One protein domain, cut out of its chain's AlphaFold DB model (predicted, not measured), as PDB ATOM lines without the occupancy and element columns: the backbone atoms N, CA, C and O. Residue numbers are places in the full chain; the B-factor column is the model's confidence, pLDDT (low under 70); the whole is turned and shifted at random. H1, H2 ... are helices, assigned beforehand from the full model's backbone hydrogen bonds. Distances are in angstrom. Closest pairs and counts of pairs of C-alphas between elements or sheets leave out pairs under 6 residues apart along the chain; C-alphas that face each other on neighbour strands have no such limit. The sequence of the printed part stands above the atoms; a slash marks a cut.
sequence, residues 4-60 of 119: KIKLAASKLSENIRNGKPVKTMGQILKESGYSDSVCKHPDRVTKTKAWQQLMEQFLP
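This is residues 4 to 60 of the 119 residues of an uncharacterized protein of Candidatus Daviesbacteria bacterium GW2011_GWA2_38_24 (UniProt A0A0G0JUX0). One long helix, H1, runs through the middle, with the short pair H2 and H3 on one side of it and H5 on the other. H2 packs across H1 at residues 8 to 12 of H1, H3 packs on H2, and the small H4 sits near the first residues of H1, between H3 and H5; residues 16 to 21, of which 16 to 18 belong to H1, stick out. The printed part has 57 residues, with five named helices in the order H1, H2, H3, H4, H5 and no named strand, and its class is all helix. It is compact, with a radius of gyration of the C-alphas of 10.9 A, and spans 27 by 26 by 15 A.

H1, residues 4 to 18, is the longest helix, 20.8 A from C-alpha 4 at (4.743, -25.579, 40.031) to C-alpha 18 at (-10.960, -15.803, 30.506). H2 is residues 25 to 31, 9.9 A long, and H3 is residues 36 to 40. H4 holds four residues, 43 to 46. H5, residues 49 to 58, is 14.2 A long and ends with C-alpha 58 at (-10.084, -30.042, 41.371).

H1 touches H2 with its residues 8 to 12 alone, and their closest C-alphas, those of Ala 8 and Leu 29, are 5.8 A apart. Their lines stand at a steep tilt of 66 degrees, and they run opposite ways. H1 and H5 only just touch, with 3 pairs of C-alphas within 8 A; the closest are those of Ile 5 and Trp 51, 6.7 A apart. H1 touches H5 with residues 5 to 9 alone, and the two run the same way at a steep tilt of 46 degrees. H2 touches H3, with the C-alphas of Gly 26 and Cys 39 closest at 4.2 A. H4 is close to H1 but not clearly touching, with the C-alphas of Ile 5 and Val 45 closest at 7.8 A. H4 is likewise close to H5 but not clearly touching, with the C-alphas of Val 45 and Trp 51 closest at 6.7 A. H2 and H5 are apart, as are H1 and H3, and H3 and H5. In H1, H2, H3 and H5 every O i to N i+4 pair is within hydrogen-bond range; H4 is too short for such a pair, and its one O i to N i+3 pair is within range.

The two C-alphas farthest apart, those of Asp 36 and Pro 60, are 30.0 A apart. The printed part has no cut. The link from H1 to H2 is short, with 6 residues, and the other three links are tight. The mean pLDDT of the printed part is 87.8, and no printed residue is under 70.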
ATOM      1  N   LYS A   4       4.873 -25.908  41.462       92.00
ATOM      2  CA  LYS A   4       4.743 -25.579  40.031       92.00
ATOM      3  C   LYS A   4       3.555 -26.261  39.339       92.00
ATOM      4  O   LYS A   4       2.956 -25.666  38.452       92.00
ATOM      5  N   ILE A   5       3.201 -27.495  39.725       89.12
ATOM      6  CA  ILE A   5       2.053 -28.226  39.143       89.12
ATOM      7  C   ILE A   5       0.745 -27.539  39.551       89.12
ATOM      8  O   ILE A   5      -0.098 -27.281  38.698       89.12
ATOM      9  N   LYS A   6       0.606 -27.167  40.831       89.88
ATOM     10  CA  LYS A   6      -0.572 -26.438  41.328       89.88
ATOM     11  C   LYS A   6      -0.748 -25.086  40.641       89.88
ATOM     12  O   LYS A   6      -1.850 -24.753  40.220       89.88
ATOM     13  N   LEU A   7       0.344 -24.337  40.490       93.38
ATOM     14  CA  LEU A   7       0.319 -23.050  39.798       93.38
ATOM     15  C   LEU A   7      -0.094 -23.201  38.325       93.38
ATOM     16  O   LEU A   7      -0.939 -22.450  37.848       93.38
ATOM     17  N   ALA A   8       0.442 -24.211  37.634       90.75
ATOM     18  CA  ALA A   8       0.067 -24.512  36.254       90.75
ATOM     19  C   ALA A   8      -1.412 -24.906  36.117       90.75
ATOM     20  O   ALA A   8      -2.074 -24.449  35.190       90.75
ATOM     21  N   ALA A   9      -1.954 -25.692  37.050       86.44
ATOM     22  CA  ALA A   9      -3.379 -26.022  37.092       86.44
ATOM     23  C   ALA A   9      -4.269 -24.783  37.318       86.44
ATOM     24  O   ALA A   9      -5.267 -24.611  36.620       86.44
ATOM     25  N   SER A  10      -3.885 -23.888  38.238       87.06
ATOM     26  CA  SER A  10      -4.605 -22.625  38.475       87.06
ATOM     27  C   SER A  10      -4.632 -21.759  37.218       87.06
ATOM     28  O   SER A  10      -5.696 -21.351  36.754       87.06
ATOM     29  N   LYS A  11      -3.463 -21.560  36.598       89.75
ATOM     30  CA  LYS A  11      -3.328 -20.792  35.356       89.75
ATOM     31  C   LYS A  11      -4.098 -21.417  34.196       89.75
ATOM     32  O   LYS A  11      -4.646 -20.688  33.377       89.75
ATOM     33  N   LEU A  12      -4.169 -22.748  34.117       86.56
ATOM     34  CA  LEU A  12      -5.007 -23.436  33.135       86.56
ATOM     35  C   LEU A  12      -6.492 -23.114  33.345       86.56
ATOM     36  O   LEU A  12      -7.178 -22.796  32.377       86.56
ATOM     37  N   SER A  13      -6.974 -23.157  34.588       82.31
ATOM     38  CA  SER A  13      -8.360 -22.808  34.930       82.31
ATOM     39  C   SER A  13      -8.692 -21.358  34.558       82.31
ATOM     40  O   SER A  13      -9.704 -21.096  33.908       82.31
ATOM     41  N   GLU A  14      -7.803 -20.416  34.878       83.38
ATOM     42  CA  GLU A  14      -7.930 -19.006  34.484       83.38
ATOM     43  C   GLU A  14      -7.927 -18.832  32.960       83.38
ATOM     44  O   GLU A  14      -8.748 -18.095  32.421       83.38
ATOM     45  N   ASN A  15      -7.045 -19.546  32.253       85.00
ATOM     46  CA  ASN A  15      -6.956 -19.511  30.794       85.00
ATOM     47  C   ASN A  15      -8.235 -20.032  30.121       85.00
ATOM     48  O   ASN A  15      -8.652 -19.495  29.100       85.00
ATOM     49  N   ILE A  16      -8.883 -21.047  30.703       78.31
ATOM     50  CA  ILE A  16     -10.180 -21.549  30.230       78.31
ATOM     51  C   ILE A  16     -11.293 -20.532  30.532       78.31
ATOM     52  O   ILE A  16     -12.126 -20.271  29.668       78.31
ATOM     53  N   ARG A  17     -11.299 -19.934  31.732       74.50
ATOM     54  CA  ARG A  17     -12.327 -18.974  32.170       74.50
ATOM     55  C   ARG A  17     -12.307 -17.672  31.370       74.50
ATOM     56  O   ARG A  17     -13.364 -17.173  31.002       74.50
ATOM     57  N   ASN A  18     -11.122 -17.120  31.126       80.31
ATOM     58  CA  ASN A  18     -10.960 -15.803  30.506       80.31
ATOM     59  C   ASN A  18     -11.164 -15.829  28.980       80.31
ATOM     60  O   ASN A  18     -11.284 -14.778  28.357       80.31
ATOM     61  N   GLY A  19     -11.231 -17.015  28.366       75.56
ATOM     62  CA  GLY A  19     -11.477 -17.155  26.935       75.56
ATOM     63  C   GLY A  19     -10.271 -16.745  26.085       75.56
ATOM     64  O   GLY A  19      -9.160 -17.227  26.290       75.56
ATOM     65  N   LYS A  20     -10.483 -15.915  25.056       77.06
ATOM     66  CA  LYS A  20      -9.424 -15.547  24.102       77.06
ATOM     67  C   LYS A  20      -8.619 -14.326  24.595       77.06
ATOM     68  O   LYS A  20      -9.235 -13.368  25.048       77.06
ATOM     69  N   PRO A  21      -7.282 -14.304  24.417       75.75
ATOM     70  CA  PRO A  21      -6.464 -15.317  23.746       75.75
ATOM     71  C   PRO A  21      -6.184 -16.540  24.630       75.75
ATOM     72  O   PRO A  21      -5.738 -16.416  25.767       75.75
ATOM     73  N   VAL A  22      -6.389 -17.731  24.061       83.88
ATOM     74  CA  VAL A  22      -6.125 -19.003  24.745       83.88
ATOM     75  C   VAL A  22      -4.629 -19.295  24.676       83.88
ATOM     76  O   VAL A  22      -4.082 -19.513  23.595       83.88
ATOM     77  N   LYS A  23      -3.964 -19.323  25.832       88.12
ATOM     78  CA  LYS A  23      -2.560 -19.733  25.945       88.12
ATOM     79  C   LYS A  23      -2.418 -21.237  25.745       88.12
ATOM     80  O   LYS A  23      -3.261 -22.019  26.189       88.12
ATOM     81  N   THR A  24      -1.325 -21.652  25.114       92.69
ATOM     82  CA  THR A  24      -0.973 -23.069  24.985       92.69
ATOM     83  C   THR A  24      -0.494 -23.631  26.324       92.69
ATOM     84  O   THR A  24      -0.011 -22.897  27.190       92.69
ATOM     85  N   MET A  25      -0.551 -24.956  26.494       89.94
ATOM     86  CA  MET A  25      -0.034 -25.590  27.713       89.94
ATOM     87  C   MET A  25       1.454 -25.278  27.940       89.94
ATOM     88  O   MET A  25       1.863 -25.031  29.068       89.94
ATOM     89  N   GLY A  26       2.263 -25.214  26.877       91.81
ATOM     90  CA  GLY A  26       3.673 -24.832  26.980       91.81
ATOM     91  C   GLY A  26       3.869 -23.421  27.547       91.81
ATOM     92  O   GLY A  26       4.721 -23.224  28.409       91.81
ATOM     93  N   GLN A  27       3.042 -22.453  27.133       94.44
ATOM     94  CA  GLN A  27       3.060 -21.088  27.679       94.44
ATOM     95  C   GLN A  27       2.639 -21.062  29.155       94.44
ATOM     96  O   GLN A  27       3.297 -20.420  29.971       94.44
ATOM     97  N   ILE A  28       1.597 -21.816  29.521       93.19
ATOM     98  CA  ILE A  28       1.145 -21.947  30.915       93.19
ATOM     99  C   ILE A  28       2.256 -22.534  31.796       93.19
ATOM    100  O   ILE A  28       2.528 -22.026  32.886       93.19
ATOM    101  N   LEU A  29       2.937 -23.580  31.319       94.19
ATOM    102  CA  LEU A  29       4.066 -24.184  32.025       94.19
ATOM    103  C   LEU A  29       5.236 -23.199  32.146       94.19
ATOM    104  O   LEU A  29       5.820 -23.078  33.224       94.19
ATOM    105  N   LYS A  30       5.543 -22.434  31.096       96.38
ATOM    106  CA  LYS A  30       6.596 -21.410  31.143       96.38
ATOM    107  C   LYS A  30       6.313 -20.371  32.228       96.38
ATOM    108  O   LYS A  30       7.169 -20.123  33.073       96.38
ATOM    109  N   GLU A  31       5.091 -19.843  32.274       95.12
ATOM    110  CA  GLU A  31       4.649 -18.901  33.313       95.12
ATOM    111  C   GLU A  31       4.611 -19.507  34.721       95.12
ATOM    112  O   GLU A  31       4.634 -18.783  35.713       95.12
ATOM    113  N   SER A  32       4.544 -20.834  34.815       94.06
ATOM    114  CA  SER A  32       4.583 -21.575  36.079       94.06
ATOM    115  C   SER A  32       6.011 -21.940  36.512       94.06
ATOM    116  O   SER A  32       6.201 -22.639  37.509       94.06
ATOM    117  N   GLY A  33       7.025 -21.484  35.765       95.44
ATOM    118  CA  GLY A  33       8.439 -21.649  36.094       95.44
ATOM    119  C   GLY A  33       9.063 -22.966  35.624       95.44
ATOM    120  O   GLY A  33      10.037 -23.429  36.229       95.44
ATOM    121  N   TYR A  34       8.509 -23.610  34.593       94.94
ATOM    122  CA  TYR A  34       9.142 -24.763  33.941       94.94
ATOM    123  C   TYR A  34      10.208 -24.332  32.922       94.94
ATOM    124  O   TYR A  34      10.160 -23.235  32.364       94.94
ATOM    125  N   SER A  35      11.193 -25.203  32.681       96.38
ATOM    126  CA  SER A  35      12.253 -24.961  31.694       96.38
ATOM    127  C   SER A  35      11.728 -25.062  30.261       96.38
ATOM    128  O   SER A  35      10.718 -25.722  30.007       96.38
ATOM    129  N   ASP A  36      12.440 -24.472  29.299       96.75
ATOM    130  CA  ASP A  36      12.034 -24.500  27.886       96.75
ATOM    131  C   ASP A  36      11.940 -25.919  27.318       96.75
ATOM    132  O   ASP A  36      11.048 -26.211  26.525       96.75
ATOM    133  N   SER A  37      12.810 -26.827  27.770       95.94
ATOM    134  CA  SER A  37      12.746 -28.241  27.386       95.94
ATOM    135  C   SER A  37      11.423 -28.890  27.810       95.94
ATOM    136  O   SER A  37      10.809 -29.604  27.022       95.94
ATOM    137  N   VAL A  38      10.939 -28.599  29.023       94.56
ATOM    138  CA  VAL A  38       9.647 -29.113  29.502       94.56
ATOM    139  C   VAL A  38       8.484 -28.420  28.790       94.56
ATOM    140  O   VAL A  38       7.513 -29.075  28.430       94.56
ATOM    141  N   CYS A  39       8.590 -27.118  28.520       94.19
ATOM    142  CA  CYS A  39       7.534 -26.365  27.838       94.19
ATOM    143  C   CYS A  39       7.307 -26.831  26.389       94.19
ATOM    144  O   CYS A  39       6.180 -26.763  25.903       94.19
ATOM    145  N   LYS A  40       8.349 -27.337  25.713       95.06
ATOM    146  CA  LYS A  40       8.254 -27.964  24.381       95.06
ATOM    147  C   LYS A  40       7.580 -29.341  24.400       95.06
ATOM    148  O   LYS A  40       7.074 -29.773  23.370       95.06
ATOM    149  N   HIS A  41       7.535 -29.999  25.560       93.31
ATOM    150  CA  HIS A  41       6.914 -31.313  25.755       93.31
ATOM    151  C   HIS A  41       5.959 -31.307  26.967       93.31
ATOM    152  O   HIS A  41       6.255 -31.922  28.000       93.31
ATOM    153  N   PRO A  42       4.811 -30.596  26.887       89.75
ATOM    154  CA  PRO A  42       3.877 -30.453  28.009       89.75
ATOM    155  C   PRO A  42       3.251 -31.767  28.495       89.75
ATOM    156  O   PRO A  42       2.761 -31.862  29.625       89.75
ATOM    157  N   ASP A  43       3.263 -32.795  27.648       89.44
ATOM    158  CA  ASP A  43       2.834 -34.157  27.961       89.44
ATOM    159  C   ASP A  43       3.625 -34.753  29.134       89.44
ATOM    160  O   ASP A  43       3.058 -35.476  29.951       89.44
ATOM    161  N   ARG A  44       4.894 -34.356  29.300       89.75
ATOM    162  CA  ARG A  44       5.752 -34.780  30.418       89.75
ATOM    163  C   ARG A  44       5.270 -34.306  31.784       89.75
ATOM    164  O   ARG A  44       5.716 -34.847  32.787       89.75
ATOM    165  N   VAL A  45       4.401 -33.296  31.836       89.56
ATOM    166  CA  VAL A  45       3.768 -32.823  33.076       89.56
ATOM    167  C   VAL A  45       2.335 -33.339  33.148       89.56
ATOM    168  O   VAL A  45       1.953 -33.955  34.141       89.56
ATOM    169  N   THR A  46       1.561 -33.152  32.080       88.56
ATOM    170  CA  THR A  46       0.113 -33.434  32.061       88.56
ATOM    171  C   THR A  46      -0.244 -34.923  32.112       88.56
ATOM    172  O   THR A  46      -1.312 -35.271  32.606       88.56
ATOM    173  N   LYS A  47       0.650 -35.823  31.675       88.56
ATOM    174  CA  LYS A  47       0.457 -37.284  31.781       88.56
ATOM    175  C   LYS A  47       1.008 -37.888  33.074       88.56
ATOM    176  O   LYS A  47       0.959 -39.101  33.258       88.56
ATOM    177  N   THR A  48       1.575 -37.079  33.970       91.38
ATOM    178  CA  THR A  48       2.104 -37.593  35.240       91.38
ATOM    179  C   THR A  48       0.974 -37.931  36.205       91.38
ATOM    180  O   THR A  48      -0.042 -37.236  36.253       91.38
ATOM    181  N   LYS A  49       1.185 -38.944  37.055       89.56
ATOM    182  CA  LYS A  49       0.233 -39.302  38.121       89.56
ATOM    183  C   LYS A  49      -0.088 -38.113  39.030       89.56
ATOM    184  O   LYS A  49      -1.235 -37.931  39.408       89.56
ATOM    185  N   ALA A  50       0.909 -37.284  39.346       87.94
ATOM    186  CA  ALA A  50       0.725 -36.107  40.193       87.94
ATOM    187  C   ALA A  50      -0.224 -35.078  39.562       87.94
ATOM    188  O   ALA A  50      -1.047 -34.494  40.262       87.94
ATOM    189  N   TRP A  51      -0.122 -34.862  38.249       86.25
ATOM    190  CA  TRP A  51      -1.048 -33.995  37.527       86.25
ATOM    191  C   TRP A  51      -2.457 -34.587  37.489       86.25
ATOM    192  O   TRP A  51      -3.411 -33.891  37.814       86.25
ATOM    193  N   GLN A  52      -2.590 -35.872  37.158       87.19
ATOM    194  CA  GLN A  52      -3.887 -36.556  37.113       87.19
ATOM    195  C   GLN A  52      -4.595 -36.540  38.473       87.19
ATOM    196  O   GLN A  52      -5.756 -36.169  38.547       87.19
ATOM    197  N   GLN A  53      -3.879 -36.835  39.563       86.88
ATOM    198  CA  GLN A  53      -4.413 -36.747  40.927       86.88
ATOM    199  C   GLN A  53      -4.851 -35.330  41.294       86.88
ATOM    200  O   GLN A  53      -5.836 -35.150  42.003       86.88
ATOM    201  N   LEU A  54      -4.113 -34.317  40.833       84.88
ATOM    202  CA  LEU A  54      -4.499 -32.930  41.043       84.88
ATOM    203  C   LEU A  54      -5.789 -32.607  40.281       84.88
ATOM    204  O   LEU A  54      -6.683 -31.990  40.844       84.88
ATOM    205  N   MET A  55      -5.900 -33.032  39.024       80.00
ATOM    206  CA  MET A  55      -7.122 -32.840  38.241       80.00
ATOM    207  C   MET A  55      -8.308 -33.554  38.869       80.00
ATOM    208  O   MET A  55      -9.338 -32.918  39.014       80.00
ATOM    209  N   GLU A  56      -8.136 -34.774  39.368       82.31
ATOM    210  CA  GLU A  56      -9.192 -35.489  40.089       82.31
ATOM    211  C   GLU A  56      -9.664 -34.727  41.340       82.31
ATOM    212  O   GLU A  56     -10.852 -34.660  41.627       82.31
ATOM    213  N   GLN A  57      -8.753 -34.075  42.072       81.00
ATOM    214  CA  GLN A  57      -9.122 -33.262  43.241       81.00
ATOM    215  C   GLN A  57      -9.886 -31.985  42.872       81.00
ATOM    216  O   GLN A  57     -10.774 -31.563  43.608       81.00
ATOM    217  N   PHE A  58      -9.505 -31.329  41.775       75.38
ATOM    218  CA  PHE A  58     -10.084 -30.042  41.371       75.38
ATOM    219  C   PHE A  58     -11.312 -30.184  40.467       75.38
ATOM    220  O   PHE A  58     -12.168 -29.301  40.441       75.38
ATOM    221  N   LEU A  59     -11.381 -31.268  39.705       72.94
ATOM    222  CA  LEU A  59     -12.388 -31.547  38.699       72.94
ATOM    223  C   LEU A  59     -12.577 -33.074  38.590       72.94
ATOM    224  O   LEU A  59     -12.134 -33.672  37.610       72.94
ATOM    225  N   PRO A  60     -13.205 -33.704  39.598       78.12
ATOM    226  CA  PRO A  60     -13.408 -35.148  39.614       78.12
ATOM    227  C   PRO A  60     -14.347 -35.592  38.492       78.12
ATOM    228  O   PRO A  60     -15.307 -34.886  38.151       78.12
TER     229      PRO A  60